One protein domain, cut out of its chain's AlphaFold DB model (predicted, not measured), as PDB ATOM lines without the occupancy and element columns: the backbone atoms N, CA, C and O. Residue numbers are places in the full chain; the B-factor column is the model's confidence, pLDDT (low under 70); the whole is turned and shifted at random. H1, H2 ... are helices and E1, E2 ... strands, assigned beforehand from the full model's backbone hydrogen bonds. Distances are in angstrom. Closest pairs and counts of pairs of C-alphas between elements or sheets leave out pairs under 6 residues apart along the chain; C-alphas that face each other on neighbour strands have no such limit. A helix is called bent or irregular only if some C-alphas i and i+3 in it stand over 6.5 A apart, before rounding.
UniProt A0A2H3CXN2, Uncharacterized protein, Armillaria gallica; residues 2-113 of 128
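This is residues 2 to 113 of the 128 residues of an uncharacterized protein of Armillaria gallica (UniProt A0A2H3CXN2). A small twisted sheet of four strands has the helix H4 packed over one face, and the long helix H2 runs off from the H4 side as an arm, with the short H1 folded back on it. The short H3 follows H2 and packs on H4, while the other face of the sheet bears no named helix. The 112 printed residues hold four named helices and four named strands in the order H1 H2 H3 E1 E2 E3 H4 E4, and the sheet, E1 E2 E4 E3, is mixed. The class is mixed, helices and strands; the whole is only just compact, close to loose, with a radius of gyration of the C-alphas of 15.5 A and spans of 47 by 35 by 23 A.

Start at H1, residues 2 to 5, which touches residues 18 to 22 of H2, residues 12 to 29; their closest C-alphas, of Ile 4 and Thr 19, are 6.0 A apart. H2 is irregular, with C-alphas 14 and 17 7.0 A apart, and has a kink of 26 degrees near residue 22. H3, residues 31 to 35, and H2 meet only through their link. E1, residues 39 to 43, and E2, residues 51 to 55, form an antiparallel hairpin; look for N 40 and O 54 at 3.0 A. E3, residues 66 to 68, is parallel to E4, residues 103 to 107, with N 67 and O 103 2.9 A apart. E4 is also the antiparallel neighbour of E2, with N 53 and O 106 at 2.9 A. H4, residues 88 to 98, is on the sheet at a height of 8.4 A, over E2 and E4, and runs along the strands at 23 degrees to E2 on the local plane; this gives two layers, a helix on one face of a sheet. E3, H4 and E4 form a strand-helix-strand unit, two parallel neighbour strands with a helix between, and its crossover is right-handed. H4 touches H3, closest at the C-alphas of Ile 34 and Ser 95, 5.5 A. Residues 24 to 28 of H2 touch H4, closest at the C-alphas of Leu 27 and Ile 88, 6.8 A, at a steep tilt of 65 degrees, the same way. Every O i to N i+4 pair is within hydrogen-bond range in H3, 10 of 14 in H2 and 6 of 7 in H4; H1 is too short for such a pair.

Find C-alpha 2 at (9.206, -2.599, 26.667), where H1 begins. H2 runs 26.3 A from C-alpha 12 at (7.248, 12.604, 15.579) to C-alpha 29. H4 spans 15.1 A, E1 and E2 13.6 A each, and E4 12.9 A, ending at C-alpha 107, (-15.904, 15.346, 19.599).

The two C-alphas farthest apart are those of Gln 8 and Pro 62, 47.1 A. The printed part has no cut. The link from E3 to H4, residues 69 to 87, is long. The mean pLDDT of the printed part is 93.9, and no printed residue is under 70.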
ATOM      1  N   GLU A   2       7.947  -2.151  27.298       79.81
ATOM      2  CA  GLU A   2       9.206  -2.599  26.667       79.81
ATOM      3  C   GLU A   2       9.291  -2.373  25.146       79.81
ATOM      4  O   GLU A   2      10.305  -1.880  24.668       79.81
ATOM      5  N   ARG A   3       8.218  -2.633  24.383       80.12
ATOM      6  CA  ARG A   3       8.199  -2.409  22.920       80.12
ATOM      7  C   ARG A   3       8.432  -0.952  22.507       80.12
ATOM      8  O   ARG A   3       8.995  -0.702  21.453       80.12
ATOM      9  N   ILE A   4       7.990   0.005  23.320       80.06
ATOM     10  CA  ILE A   4       8.101   1.438  23.004       80.06
ATOM     11  C   ILE A   4       9.495   1.948  23.370       80.06
ATOM     12  O   ILE A   4      10.042   2.787  22.668       80.06
ATOM     13  N   ALA A   5      10.106   1.388  24.419       82.25
ATOM     14  CA  ALA A   5      11.467   1.727  24.831       82.25
ATOM     15  C   ALA A   5      12.530   1.391  23.765       82.25
ATOM     16  O   ALA A   5      13.641   1.906  23.823       82.25
ATOM     17  N   GLN A   6      12.192   0.544  22.789       84.12
ATOM     18  CA  GLN A   6      13.060   0.183  21.665       84.12
ATOM     19  C   GLN A   6      13.042   1.217  20.524       84.12
ATOM     20  O   GLN A   6      13.870   1.140  19.618       84.12
ATOM     21  N   VAL A   7      12.119   2.183  20.547       86.38
ATOM     22  CA  VAL A   7      12.019   3.233  19.527       86.38
ATOM     23  C   VAL A   7      13.107   4.278  19.778       86.38
ATOM     24  O   VAL A   7      13.077   4.984  20.780       86.38
ATOM     25  N   GLN A   8      14.086   4.367  18.875       83.38
ATOM     26  CA  GLN A   8      15.258   5.246  19.036       83.38
ATOM     27  C   GLN A   8      15.092   6.629  18.389       83.38
ATOM     28  O   GLN A   8      15.811   7.568  18.737       83.38
ATOM     29  N   GLY A   9      14.159   6.760  17.441       87.44
ATOM     30  CA  GLY A   9      13.886   8.021  16.759       87.44
ATOM     31  C   GLY A   9      13.340   9.085  17.710       87.44
ATOM     32  O   GLY A   9      12.657   8.775  18.684       87.44
ATOM     33  N   ARG A  10      13.663  10.352  17.434       87.25
ATOM     34  CA  ARG A  10      13.236  11.505  18.250       87.25
ATOM     35  C   ARG A  10      12.228  12.401  17.535       87.25
ATOM     36  O   ARG A  10      11.620  13.251  18.181       87.25
ATOM     37  N   GLN A  11      12.052  12.229  16.224       90.69
ATOM     38  CA  GLN A  11      11.054  12.970  15.460       90.69
ATOM     39  C   GLN A  11       9.687  12.306  15.590       90.69
ATOM     40  O   GLN A  11       9.575  11.092  15.757       90.69
ATOM     41  N   ILE A  12       8.624  13.102  15.457       84.94
ATOM     42  CA  ILE A  12       7.248  12.604  15.579       84.94
ATOM     43  C   ILE A  12       6.954  11.463  14.597       84.94
ATOM     44  O   ILE A  12       6.335  10.470  14.973       84.94
ATOM     45  N   ASN A  13       7.462  11.571  13.368       85.38
ATOM     46  CA  ASN A  13       7.265  10.566  12.325       85.38
ATOM     47  C   ASN A  13       7.967   9.243  12.659       85.38
ATOM     48  O   ASN A  13       7.449   8.182  12.319       85.38
ATOM     49  N   ASP A  14       9.082   9.301  13.388       88.81
ATOM     50  CA  ASP A  14       9.835   8.115  13.794       88.81
ATOM     51  C   ASP A  14       9.167   7.387  14.970       88.81
ATOM     52  O   ASP A  14       9.382   6.194  15.165       88.81
ATOM     53  N   ILE A  15       8.376   8.102  15.779       90.88
ATOM     54  CA  ILE A  15       7.815   7.587  17.037       90.88
ATOM     55  C   ILE A  15       6.360   7.148  16.882       90.88
ATOM     56  O   ILE A  15       5.939   6.156  17.488       90.88
ATOM     57  N   LEU A  16       5.577   7.879  16.086       89.00
ATOM     58  CA  LEU A  16       4.125   7.732  16.040       89.00
ATOM     59  C   LEU A  16       3.704   6.331  15.586       89.00
ATOM     60  O   LEU A  16       2.980   5.643  16.305       89.00
ATOM     61  N   VAL A  17       4.180   5.886  14.421       89.81
ATOM     62  CA  VAL A  17       3.788   4.588  13.848       89.81
ATOM     63  C   VAL A  17       4.253   3.411  14.719       89.81
ATOM     64  O   VAL A  17       3.422   2.551  15.021       89.81
ATOM     65  N   PRO A  18       5.509   3.357  15.207       92.19
ATOM     66  CA  PRO A  18       5.926   2.291  16.118       92.19
ATOM     67  C   PRO A  18       5.112   2.239  17.413       92.19
ATOM     68  O   PRO A  18       4.752   1.154  17.872       92.19
ATOM     69  N   THR A  19       4.767   3.400  17.976       91.19
ATOM     70  CA  THR A  19       3.940   3.474  19.185       91.19
ATOM     71  C   THR A  19       2.547   2.905  18.926       91.19
ATOM     72  O   THR A  19       2.074   2.066  19.693       91.19
ATOM     73  N   LEU A  20       1.909   3.294  17.816       91.12
ATOM     74  CA  LEU A  20       0.615   2.743  17.411       91.12
ATOM     75  C   LEU A  20       0.691   1.220  17.247       91.12
ATOM     76  O   LEU A  20      -0.087   0.499  17.865       91.12
ATOM     77  N   ASN A  21       1.684   0.714  16.515       91.62
ATOM     78  CA  ASN A  21       1.866  -0.723  16.294       91.62
ATOM     79  C   ASN A  21       2.120  -1.510  17.588       91.62
ATOM     80  O   ASN A  21       1.750  -2.681  17.687       91.62
ATOM     81  N   ALA A  22       2.726  -0.886  18.600       93.06
ATOM     82  CA  ALA A  22       2.916  -1.513  19.902       93.06
ATOM     83  C   ALA A  22       1.595  -1.663  20.678       93.06
ATOM     84  O   ALA A  22       1.405  -2.677  21.353       93.06
ATOM     85  N   PHE A  23       0.692  -0.681  20.586       93.19
ATOM     86  CA  PHE A  23      -0.559  -0.669  21.346       93.19
ATOM     87  C   PHE A  23      -1.729  -1.343  20.637       93.19
ATOM     88  O   PHE A  23      -2.544  -1.970  21.312       93.19
ATOM     89  N   LEU A  24      -1.821  -1.248  19.309       95.12
ATOM     90  CA  LEU A  24      -2.969  -1.752  18.552       95.12
ATOM     91  C   LEU A  24      -3.306  -3.219  18.864       95.12
ATOM     92  O   LEU A  24      -4.452  -3.468  19.229       95.12
ATOM     93  N   PRO A  25      -2.357  -4.179  18.883       95.38
ATOM     94  CA  PRO A  25      -2.678  -5.570  19.218       95.38
ATOM     95  C   PRO A  25      -3.268  -5.742  20.625       95.38
ATOM     96  O   PRO A  25      -4.107  -6.611  20.853       95.38
ATOM     97  N   ILE A  26      -2.848  -4.904  21.578       95.19
ATOM     98  CA  ILE A  26      -3.344  -4.930  22.960       95.19
ATOM     99  C   ILE A  26      -4.788  -4.422  23.012       95.19
ATOM    100  O   ILE A  26      -5.607  -4.960  23.759       95.19
ATOM    101  N   LEU A  27      -5.101  -3.384  22.233       96.12
ATOM    102  CA  LEU A  27      -6.456  -2.848  22.138       96.12
ATOM    103  C   LEU A  27      -7.382  -3.813  21.404       96.12
ATOM    104  O   LEU A  27      -8.493  -4.045  21.872       96.12
ATOM    105  N   GLU A  28      -6.899  -4.442  20.334       96.06
ATOM    106  CA  GLU A  28      -7.645  -5.459  19.594       96.06
ATOM    107  C   GLU A  28      -7.993  -6.667  20.461       96.06
ATOM    108  O   GLU A  28      -9.154  -7.067  20.527       96.06
ATOM    109  N   ALA A  29      -7.033  -7.182  21.236       96.94
ATOM    110  CA  ALA A  29      -7.289  -8.265  22.186       96.94
ATOM    111  C   ALA A  29      -8.368  -7.911  23.232       96.94
ATOM    112  O   ALA A  29      -8.987  -8.798  23.817       96.94
ATOM    113  N   LYS A  30      -8.612  -6.615  23.473       96.81
ATOM    114  CA  LYS A  30      -9.622  -6.103  24.411       96.81
ATOM    115  C   LYS A  30     -10.853  -5.510  23.723       96.81
ATOM    116  O   LYS A  30     -11.721  -4.981  24.422       96.81
ATOM    117  N   ARG A  31     -10.975  -5.615  22.395       96.75
ATOM    118  CA  ARG A  31     -12.021  -4.946  21.604       96.75
ATOM    119  C   ARG A  31     -13.425  -5.233  22.126       96.75
ATOM    120  O   ARG A  31     -14.181  -4.292  22.344       96.75
ATOM    121  N   ALA A  32     -13.747  -6.494  22.417       96.88
ATOM    122  CA  ALA A  32     -15.062  -6.873  22.940       96.88
ATOM    123  C   ALA A  32     -15.394  -6.179  24.277       96.88
ATOM    124  O   ALA A  32     -16.516  -5.726  24.486       96.88
ATOM    125  N   SER A  33     -14.408  -6.038  25.171       96.19
ATOM    126  CA  SER A  33     -14.597  -5.326  26.441       96.19
ATOM    127  C   SER A  33     -14.775  -3.825  26.230       96.19
ATOM    128  O   SER A  33     -15.586  -3.218  26.922       96.19
ATOM    129  N   ILE A  34     -14.020  -3.235  25.301       97.25
ATOM    130  CA  ILE A  34     -14.098  -1.805  24.979       97.25
ATOM    131  C   ILE A  34     -15.471  -1.478  24.374       97.25
ATOM    132  O   ILE A  34     -16.110  -0.504  24.759       97.25
ATOM    133  N   GLN A  35     -15.952  -2.324  23.460       95.94
ATOM    134  CA  GLN A  35     -17.220  -2.138  22.751       95.94
ATOM    135  C   GLN A  35     -18.462  -2.430  23.601       95.94
ATOM    136  O   GLN A  35     -19.559  -2.043  23.215       95.94
ATOM    137  N   LYS A  36     -18.314  -3.075  24.766       96.75
ATOM    138  CA  LYS A  36     -19.424  -3.286  25.708       96.75
ATOM    139  C   LYS A  36     -19.892  -1.982  26.368       96.75
ATOM    140  O   LYS A  36     -21.006  -1.926  26.879       96.75
ATOM    141  N   THR A  37     -19.048  -0.950  26.410       97.12
ATOM    142  CA  THR A  37     -19.426   0.348  26.975       97.12
ATOM    143  C   THR A  37     -20.500   1.015  26.118       97.12
ATOM    144  O   THR A  37     -20.322   1.163  24.910       97.12
ATOM    145  N   THR A  38     -21.582   1.474  26.754       97.38
ATOM    146  CA  THR A  38     -22.644   2.244  26.100       97.38
ATOM    147  C   THR A  38     -22.068   3.498  25.453       97.38
ATOM    148  O   THR A  38     -21.474   4.336  26.137       97.38
ATOM    149  N   ARG A  39     -22.253   3.615  24.136       97.44
ATOM    150  CA  ARG A  39     -21.774   4.732  23.324       97.44
ATOM    151  C   ARG A  39     -22.879   5.224  22.405       97.44
ATOM    152  O   ARG A  39     -23.453   4.431  21.663       97.44
ATOM    153  N   GLU A  40     -23.077   6.532  22.382       98.00
ATOM    154  CA  GLU A  40     -24.004   7.201  21.474       98.00
ATOM    155  C   GLU A  40     -23.275   8.293  20.690       98.00
ATOM    156  O   GLU A  40     -22.387   8.963  21.218       98.00
ATOM    157  N   SER A  41     -23.635   8.457  19.417       98.06
ATOM    158  CA  SER A  41     -23.113   9.532  18.573       98.06
ATOM    159  C   SER A  41     -24.165  10.628  18.436       98.06
ATOM    160  O   SER A  41     -25.313  10.343  18.101       98.06
ATOM    161  N   HIS A  42     -23.769  11.884  18.634       98.06
ATOM    162  CA  HIS A  42     -24.668  13.035  18.543       98.06
ATOM    163  C   HIS A  42     -24.090  14.118  17.639       98.06
ATOM    164  O   HIS A  42     -22.889  14.390  17.660       98.06
ATOM    165  N   GLN A  43     -24.961  14.772  16.875       97.81
ATOM    166  CA  GLN A  43     -24.612  15.951  16.096       97.81
ATOM    167  C   GLN A  43     -24.839  17.208  16.945       97.81
ATOM    168  O   GLN A  43     -25.923  17.405  17.485       97.81
ATOM    169  N   TYR A  44     -23.820  18.058  17.066       96.56
ATOM    170  CA  TYR A  44     -23.848  19.280  17.880       96.56
ATOM    171  C   TYR A  44     -23.809  20.567  17.041       96.56
ATOM    172  O   TYR A  44     -23.769  21.672  17.575       96.56
ATOM    173  N   GLY A  45     -23.812  20.450  15.713       95.75
ATOM    174  CA  GLY A  45     -23.785  21.605  14.827       95.75
ATOM    175  C   GLY A  45     -24.003  21.248  13.358       95.75
ATOM    176  O   GLY A  45     -24.171  20.084  13.008       95.75
ATOM    177  N   PRO A  46     -23.956  22.246  12.460       94.38
ATOM    178  CA  PRO A  46     -24.461  22.098  11.090       94.38
ATOM    179  C   PRO A  46     -23.570  21.284  10.143       94.38
ATOM    180  O   PRO A  46     -23.990  20.968   9.036       94.38
ATOM    181  N   THR A  47     -22.328  20.982  10.525       93.19
ATOM    182  CA  THR A  47     -21.382  20.286   9.643       93.19
ATOM    183  C   THR A  47     -21.289  18.818  10.027       93.19
ATOM    184  O   THR A  47     -21.530  18.462  11.178       93.19
ATOM    185  N   VAL A  48     -20.856  17.972   9.092       91.50
ATOM    186  CA  VAL A  48     -20.596  16.546   9.364       91.50
ATOM    187  C   VAL A  48     -19.560  16.337  10.479       91.50
ATOM    188  O   VAL A  48     -19.642  15.369  11.231       91.50
ATOM    189  N   ARG A  49     -18.614  17.277  10.634       94.94
ATOM    190  CA  ARG A  49     -17.592  17.272  11.694       94.94
ATOM    191  C   ARG A  49     -18.063  17.883  13.010       94.94
ATOM    192  O   ARG A  49     -17.331  17.824  13.986       94.94
ATOM    193  N   HIS A  50     -19.277  18.424  13.077       96.69
ATOM    194  CA  HIS A  50     -19.904  18.763  14.349       96.69
ATOM    195  C   HIS A  50     -20.634  17.544  14.918       96.69
ATOM    196  O   HIS A  50     -21.833  17.589  15.178       96.69
ATOM    197  N   THR A  51     -19.896  16.448  15.082       97.69
ATOM    198  CA  THR A  51     -20.385  15.182  15.631       97.69
ATOM    199  C   THR A  51     -19.502  14.789  16.806       97.69
ATOM    200  O   THR A  51     -18.300  15.034  16.782       97.69
ATOM    201  N   LEU A  52     -20.070  14.194  17.846       98.25
ATOM    202  CA  LEU A  52     -19.335  13.708  19.008       98.25
ATOM    203  C   LEU A  52     -19.812  12.319  19.413       98.25
ATOM    204  O   LEU A  52     -20.960  11.968  19.154       98.25
ATOM    205  N   ASP A  53     -18.931  11.551  20.048       98.44
ATOM    206  CA  ASP A  53     -19.298  10.321  20.746       98.44
ATOM    207  C   ASP A  53     -19.343  10.563  22.249       98.44
ATOM    208  O   ASP A  53     -18.387  11.096  22.816       98.44
ATOM    209  N   VAL A  54     -20.423  10.120  22.888       98.44
ATOM    210  CA  VAL A  54     -20.593  10.107  24.342       98.44
ATOM    211  C   VAL A  54     -20.533   8.667  24.825       98.44
ATOM    212  O   VAL A  54     -21.218   7.798  24.291       98.44
ATOM    213  N   TYR A  55     -19.717   8.421  25.843       98.44
ATOM    214  CA  TYR A  55     -19.594   7.138  26.524       98.44
ATOM    215  C   TYR A  55     -20.156   7.286  27.927       98.44
ATOM    216  O   TYR A  55     -19.706   8.144  28.695       98.44
ATOM    217  N   TYR A  56     -21.121   6.437  28.257       97.81
ATOM    218  CA  TYR A  56     -21.848   6.525  29.515       97.81
ATOM    219  C   TYR A  56     -21.341   5.499  30.531       97.81
ATOM    220  O   TYR A  56     -21.063   4.349  30.165       97.81
ATOM    221  N   PRO A  57     -21.239   5.881  31.817       96.81
ATOM    222  CA  PRO A  57     -20.939   4.929  32.869       96.81
ATOM    223  C   PRO A  57     -22.120   3.965  33.074       96.81
ATOM    224  O   PRO A  57     -23.264   4.339  32.822       96.81
ATOM    225  N   PRO A  58     -21.886   2.741  33.587       93.50
ATOM    226  CA  PRO A  58     -22.960   1.775  33.853       93.50
ATOM    227  C   PRO A  58     -24.019   2.273  34.846       93.50
ATOM    228  O   PRO A  58     -25.152   1.800  34.837       93.50
ATOM    229  N   THR A  59     -23.646   3.208  35.721       93.19
ATOM    230  CA  THR A  59     -24.534   3.814  36.711       93.19
ATOM    231  C   THR A  59     -24.436   5.322  36.598       93.19
ATOM    232  O   THR A  59     -23.352   5.894  36.737       93.19
ATOM    233  N   THR A  60     -25.574   5.965  36.350       88.44
ATOM    234  CA  THR A  60     -25.680   7.418  36.285       88.44
ATOM    235  C   THR A  60     -25.997   8.008  37.659       88.44
ATOM    236  O   THR A  60     -26.805   7.470  38.411       88.44
ATOM    237  N   ARG A  61     -25.341   9.120  38.003       91.50
ATOM    238  CA  ARG A  61     -25.592   9.921  39.208       91.50
ATOM    239  C   ARG A  61     -25.645  11.414  38.844       91.50
ATOM    240  O   ARG A  61     -25.083  11.794  37.816       91.50
ATOM    241  N   PRO A  62     -26.311  12.267  39.638       88.81
ATOM    242  CA  PRO A  62     -26.451  13.691  39.313       88.81
ATOM    243  C   PRO A  62     -25.123  14.464  39.235       88.81
ATOM    244  O   PRO A  62     -25.038  15.462  38.530       88.81
ATOM    245  N   ASP A  63     -24.084  14.005  39.936       93.88
ATOM    246  CA  ASP A  63     -22.776  14.655  40.080       93.88
ATOM    247  C   ASP A  63     -21.663  13.975  39.255       93.88
ATOM    248  O   ASP A  63     -20.487  14.017  39.627       93.88
ATOM    249  N   ILE A  64     -22.004  13.299  38.148       96.06
ATOM    250  CA  ILE A  64     -20.986  12.634  37.320       96.06
ATOM    251  C   ILE A  64     -20.019  13.661  36.714       96.06
ATOM    252  O   ILE A  64     -20.461  14.571  36.008       96.06
ATOM    253  N   PRO A  65     -18.696  13.482  36.887       97.19
ATOM    254  CA  PRO A  65     -17.717  14.276  36.164       97.19
ATOM    255  C   PRO A  65     -17.760  13.986  34.661       97.19
ATOM    256  O   PRO A  65     -17.823  12.832  34.221       97.19
ATOM    257  N   ILE A  66     -17.656  15.050  33.869       97.88
ATOM    258  CA  ILE A  66     -17.590  14.979  32.411       97.88
ATOM    259  C   ILE A  66     -16.141  15.188  31.976       97.88
ATOM    260  O   ILE A  66     -15.517  16.189  32.325       97.88
ATOM    261  N   LEU A  67     -15.615  14.252  31.189       98.25
ATOM    262  CA  LEU A  67     -14.316  14.366  30.536       98.25
ATOM    263  C   LEU A  67     -14.523  14.602  29.043       98.25
ATOM    264  O   LEU A  67     -15.075  13.748  28.354       98.25
ATOM    265  N   VAL A  68     -14.018  15.718  28.527       98.25
ATOM    266  CA  VAL A  68     -13.985  15.989  27.085       98.25
ATOM    267  C   VAL A  68     -12.559  15.803  26.585       98.25
ATOM    268  O   VAL A  68     -11.640  16.454  27.077       98.25
ATOM    269  N   PHE A  69     -12.368  14.924  25.605       98.31
ATOM    270  CA  PHE A  69     -11.067  14.662  24.997       98.31
ATOM    271  C   PHE A  69     -11.050  15.094  23.532       98.31
ATOM    272  O   PHE A  69     -11.766  14.533  22.707       98.31
ATOM    273  N   SER A  70     -10.190  16.057  23.201       96.94
ATOM    274  CA  SER A  70      -9.944  16.496  21.825       96.94
ATOM    275  C   SER A  70      -8.682  15.824  21.279       96.94
ATOM    276  O   SER A  70      -7.624  15.878  21.910       96.94
ATOM    277  N   TYR A  71      -8.801  15.155  20.131       96.38
ATOM    278  CA  TYR A  71      -7.683  14.467  19.487       96.38
ATOM    279  C   TYR A  71      -6.687  15.444  18.835       96.38
ATOM    280  O   TYR A  71      -6.964  16.628  18.671       96.38
ATOM    281  N   GLY A  72      -5.492  14.943  18.506       93.81
ATOM    282  CA  GLY A  72      -4.420  15.717  17.867       93.81
ATOM    283  C   GLY A  72      -4.512  15.753  16.335       93.81
ATOM    284  O   GLY A  72      -5.577  15.643  15.752       93.81
ATOM    285  N   GLY A  73      -3.375  15.877  15.645       91.69
ATOM    286  CA  GLY A  73      -3.344  15.937  14.170       91.69
ATOM    287  C   GLY A  73      -3.183  17.348  13.601       91.69
ATOM    288  O   GLY A  73      -3.564  17.612  12.464       91.69
ATOM    289  N   GLY A  74      -2.638  18.269  14.402       91.88
ATOM    290  CA  GLY A  74      -2.214  19.594  13.936       91.88
ATOM    291  C   GLY A  74      -3.339  20.453  13.356       91.88
ATOM    292  O   GLY A  74      -3.065  21.338  12.558       91.88
ATOM    293  N   PHE A  75      -4.594  20.175  13.716       91.94
ATOM    294  CA  PHE A  75      -5.803  20.828  13.196       91.94
ATOM    295  C   PHE A  75      -6.096  20.634  11.699       91.94
ATOM    296  O   PHE A  75      -7.116  21.132  11.231       91.94
ATOM    297  N   TYR A  76      -5.277  19.906  10.937       92.94
ATOM    298  CA  TYR A  76      -5.517  19.646   9.507       92.94
ATOM    299  C   TYR A  76      -5.875  18.182   9.208       92.94
ATOM    300  O   TYR A  76      -6.314  17.873   8.105       92.94
ATOM    301  N   MET A  77      -5.729  17.283  10.185       92.56
ATOM    302  CA  MET A  77      -6.111  15.872  10.083       92.56
ATOM    303  C   MET A  77      -6.609  15.326  11.432       92.56
ATOM    304  O   MET A  77      -6.603  16.031  12.440       92.56
ATOM    305  N   GLY A  78      -7.031  14.058  11.447       94.19
ATOM    306  CA  GLY A  78      -7.542  13.358  12.633       94.19
ATOM    307  C   GLY A  78      -9.055  13.134  12.592       94.19
ATOM    308  O   GLY A  78      -9.746  13.633  11.703       94.19
ATOM    309  N   GLY A  79      -9.574  12.363  13.544       96.38
ATOM    310  CA  GLY A  79     -10.993  12.022  13.652       96.38
ATOM    311  C   GLY A  79     -11.307  11.387  15.004       96.38
ATOM    312  O   GLY A  79     -10.443  10.720  15.573       96.38
ATOM    313  N   ARG A  80     -12.545  11.539  15.495       96.12
ATOM    314  CA  ARG A  80     -13.023  10.857  16.717       96.12
ATOM    315  C   ARG A  80     -12.937   9.330  16.600       96.12
ATOM    316  O   ARG A  80     -12.773   8.642  17.601       96.12
ATOM    317  N   THR A  81     -12.993   8.826  15.368       96.44
ATOM    318  CA  THR A  81     -12.671   7.454  14.979       96.44
ATOM    319  C   THR A  81     -11.608   7.518  13.888       96.44
ATOM    320  O   THR A  81     -11.787   8.206  12.881       96.44
ATOM    321  N   LEU A  82     -10.489   6.825  14.093       94.31
ATOM    322  CA  LEU A  82      -9.430   6.712  13.090       94.31
ATOM    323  C   LEU A  82      -9.757   5.599  12.078       94.31
ATOM    324  O   LEU A  82     -10.565   4.721  12.380       94.31
ATOM    325  N   PRO A  83      -9.137   5.589  10.886       93.62
ATOM    326  CA  PRO A  83      -9.262   4.469   9.960       93.62
ATOM    327  C   PRO A  83      -8.767   3.154  10.576       93.62
ATOM    328  O   PRO A  83      -7.818   3.145  11.366       93.62
ATOM    329  N   ALA A  84      -9.378   2.036  10.179       90.94
ATOM    330  CA  ALA A  84      -8.906   0.707  10.557       90.94
ATOM    331  C   ALA A  84      -7.425   0.519  10.154       90.94
ATOM    332  O   ALA A  84      -7.019   0.999   9.092       90.94
ATOM    333  N   PRO A  85      -6.609  -0.168  10.975       91.31
ATOM    334  CA  PRO A  85      -6.964  -0.892  12.207       91.31
ATOM    335  C   PRO A  85      -6.994  -0.026  13.484       91.31
ATOM    336  O   PRO A  85      -7.091  -0.551  14.585       91.31
ATOM    337  N   ALA A  86      -6.861   1.297  13.372       93.56
ATOM    338  CA  ALA A  86      -6.737   2.204  14.515       93.56
ATOM    339  C   ALA A  86      -8.071   2.771  15.031       93.56
ATOM    340  O   ALA A  86      -8.078   3.607  15.937       93.56
ATOM    341  N   ASP A  87      -9.202   2.301  14.508       95.06
ATOM    342  CA  ASP A  87     -10.549   2.751  14.869       95.06
ATOM    343  C   ASP A  87     -10.850   2.589  16.366       95.06
ATOM    344  O   ASP A  87     -11.555   3.406  16.953       95.06
ATOM    345  N   ILE A  88     -10.246   1.592  17.019       96.06
ATOM    346  CA  ILE A  88     -10.449   1.308  18.445       96.06
ATOM    347  C   ILE A  88      -9.717   2.276  19.385       96.06
ATOM    348  O   ILE A  88      -9.995   2.279  20.588       96.06
ATOM    349  N   ILE A  89      -8.794   3.100  18.876       95.56
ATOM    350  CA  ILE A  89      -7.909   3.911  19.719       95.56
ATOM    351  C   ILE A  89      -8.699   4.854  20.611       95.56
ATOM    352  O   ILE A  89      -8.511   4.801  21.810       95.56
ATOM    353  N   TYR A  90      -9.610   5.678  20.100       97.00
ATOM    354  CA  TYR A  90     -10.344   6.598  20.982       97.00
ATOM    355  C   TYR A  90     -11.549   5.946  21.670       97.00
ATOM    356  O   TYR A  90     -11.989   6.408  22.725       97.00
ATOM    357  N   HIS A  91     -12.030   4.811  21.154       97.19
ATOM    358  CA  HIS A  91     -13.006   3.973  21.854       97.19
ATOM    359  C   HIS A  91     -12.432   3.412  23.164       97.19
ATOM    360  O   HIS A  91     -13.154   3.342  24.160       97.19
ATOM    361  N   ASN A  92     -11.132   3.079  23.199       97.69
ATOM    362  CA  ASN A  92     -10.459   2.638  24.423       97.69
ATOM    363  C   ASN A  92     -10.548   3.693  25.539       97.69
ATOM    364  O   ASN A  92     -10.753   3.343  26.699       97.69
ATOM    365  N   LEU A  93     -10.453   4.971  25.172       97.50
ATOM    366  CA  LEU A  93     -10.352   6.098  26.082       97.50
ATOM    367  C   LEU A  93     -11.727   6.368  26.677       97.50
ATOM    368  O   LEU A  93     -11.880   6.412  27.897       97.50
ATOM    369  N   GLY A  94     -12.730   6.459  25.802       97.94
ATOM    370  CA  GLY A  94     -14.126   6.593  26.198       97.94
ATOM    371  C   GLY A  94     -14.551   5.468  27.141       97.94
ATOM    372  O   GLY A  94     -15.045   5.731  28.235       97.94
ATOM    373  N   SER A  95     -14.258   4.216  26.772       98.12
ATOM    374  CA  SER A  95     -14.546   3.041  27.604       98.12
ATOM    375  C   SER A  95     -13.816   3.070  28.952       98.12
ATOM    376  O   SER A  95     -14.417   2.805  29.999       98.12
ATOM    377  N   PHE A  96     -12.533   3.438  28.968       97.88
ATOM    378  CA  PHE A  96     -11.727   3.471  30.186       97.88
ATOM    379  C   PHE A  96     -12.285   4.434  31.239       97.88
ATOM    380  O   PHE A  96     -12.355   4.075  32.418       97.88
ATOM    381  N   PHE A  97     -12.686   5.637  30.832       98.06
ATOM    382  CA  PHE A  97     -13.234   6.633  31.751       98.06
ATOM    383  C   PHE A  97     -14.695   6.350  32.105       98.06
ATOM    384  O   PHE A  97     -15.062   6.440  33.277       98.06
ATOM    385  N   ALA A  98     -15.506   5.903  31.143       97.88
ATOM    386  CA  ALA A  98     -16.893   5.520  31.394       97.88
ATOM    387  C   ALA A  98     -17.011   4.402  32.436       97.88
ATOM    388  O   ALA A  98     -17.761   4.508  33.405       97.88
ATOM    389  N   THR A  99     -16.181   3.364  32.326       96.62
ATOM    390  CA  THR A  99     -16.141   2.271  33.316       96.62
ATOM    391  C   THR A  99     -15.675   2.710  34.711       96.62
ATOM    392  O   THR A  99     -15.820   1.949  35.663       96.62
ATOM    393  N   ARG A 100     -15.156   3.936  34.857       96.38
ATOM    394  CA  ARG A 100     -14.721   4.547  36.126       96.38
ATOM    395  C   ARG A 100     -15.675   5.625  36.643       96.38
ATOM    396  O   ARG A 100     -15.322   6.344  37.571       96.38
ATOM    397  N   GLY A 101     -16.873   5.734  36.068       96.50
ATOM    398  CA  GLY A 101     -17.906   6.647  36.561       96.50
ATOM    399  C   GLY A 101     -17.837   8.062  35.987       96.50
ATOM    400  O   GLY A 101     -18.391   8.974  36.596       96.50
ATOM    401  N   PHE A 102     -17.171   8.251  34.844       97.94
ATOM    402  CA  PHE A 102     -17.194   9.502  34.083       97.94
ATOM    403  C   PHE A 102     -18.181   9.400  32.925       97.94
ATOM    404  O   PHE A 102     -18.364   8.326  32.358       97.94
ATOM    405  N   VAL A 103     -18.742  10.526  32.499       98.25
ATOM    406  CA  VAL A 103     -19.217  10.649  31.117       98.25
ATOM    407  C   VAL A 103     -18.023  11.108  30.288       98.25
ATOM    408  O   VAL A 103     -17.464  12.171  30.552       98.25
ATOM    409  N   ALA A 104     -17.599  10.306  29.314       98.50
ATOM    410  CA  ALA A 104     -16.485  10.659  28.438       98.50
ATOM    411  C   ALA A 104     -17.007  11.092  27.067       98.50
ATOM    412  O   ALA A 104     -17.897  10.452  26.513       98.50
ATOM    413  N   ILE A 105     -16.453  12.168  26.515       98.62
ATOM    414  CA  ILE A 105     -16.890  12.770  25.256       98.62
ATOM    415  C   ILE A 105     -15.692  12.900  24.318       98.62
ATOM    416  O   ILE A 105     -14.670  13.479  24.690       98.62
ATOM    417  N   VAL A 106     -15.834  12.397  23.090       98.44
ATOM    418  CA  VAL A 106     -14.843  12.537  22.013       98.44
ATOM    419  C   VAL A 106     -15.500  13.251  20.826       98.44
ATOM    420  O   VAL A 106     -16.188  12.606  20.030       98.44
ATOM    421  N   PRO A 107     -15.349  14.582  20.703       98.31
ATOM    422  CA  PRO A 107     -15.904  15.346  19.599       98.31
ATOM    423  C   PRO A 107     -14.970  15.363  18.385       98.31
ATOM    424  O   PRO A 107     -13.752  15.489  18.515       98.31
ATOM    425  N   ASP A 108     -15.551  15.316  17.189       97.75
ATOM    426  CA  ASP A 108     -14.915  15.872  16.000       97.75
ATOM    427  C   ASP A 108     -14.921  17.397  16.056       97.75
ATOM    428  O   ASP A 108     -15.726  18.010  16.754       97.75
ATOM    429  N   TYR A 109     -14.012  18.014  15.307       95.44
ATOM    430  CA  TYR A 109     -13.934  19.459  15.124       95.44
ATOM    431  C   TYR A 109     -13.570  19.796  13.672       95.44
ATOM    432  O   TYR A 109     -13.104  18.943  12.906       95.44
ATOM    433  N   ARG A 110     -13.812  21.053  13.276       94.56
ATOM    434  CA  ARG A 110     -13.471  21.563  11.936       94.56
ATOM    435  C   ARG A 110     -11.959  21.552  11.726       94.56
ATOM    436  O   ARG A 110     -11.217  21.983  12.601       94.56
ATOM    437  N   LEU A 111     -11.526  21.110  10.550       93.56
ATOM    438  CA  LEU A 111     -10.117  21.125  10.168       93.56
ATOM    439  C   LEU A 111      -9.783  22.406   9.401       93.56
ATOM    440  O   LEU A 111     -10.644  22.941   8.701       93.56
ATOM    441  N   VAL A 112      -8.542  22.877   9.498       87.88
ATOM    442  CA  VAL A 112      -8.074  24.114   8.849       87.88
ATOM    443  C   VAL A 112      -8.338  24.082   7.341       87.88
ATOM    444  O   VAL A 112      -8.848  25.053   6.792       87.88
ATOM    445  N   ASP A 113      -8.146  22.934   6.692       70.31
ATOM    446  CA  ASP A 113      -8.333  22.797   5.241       70.31
ATOM    447  C   ASP A 113      -9.810  22.777   4.796       70.31
ATOM    448  O   ASP A 113     -10.127  22.983   3.630       70.31
TER     449      ASP A 113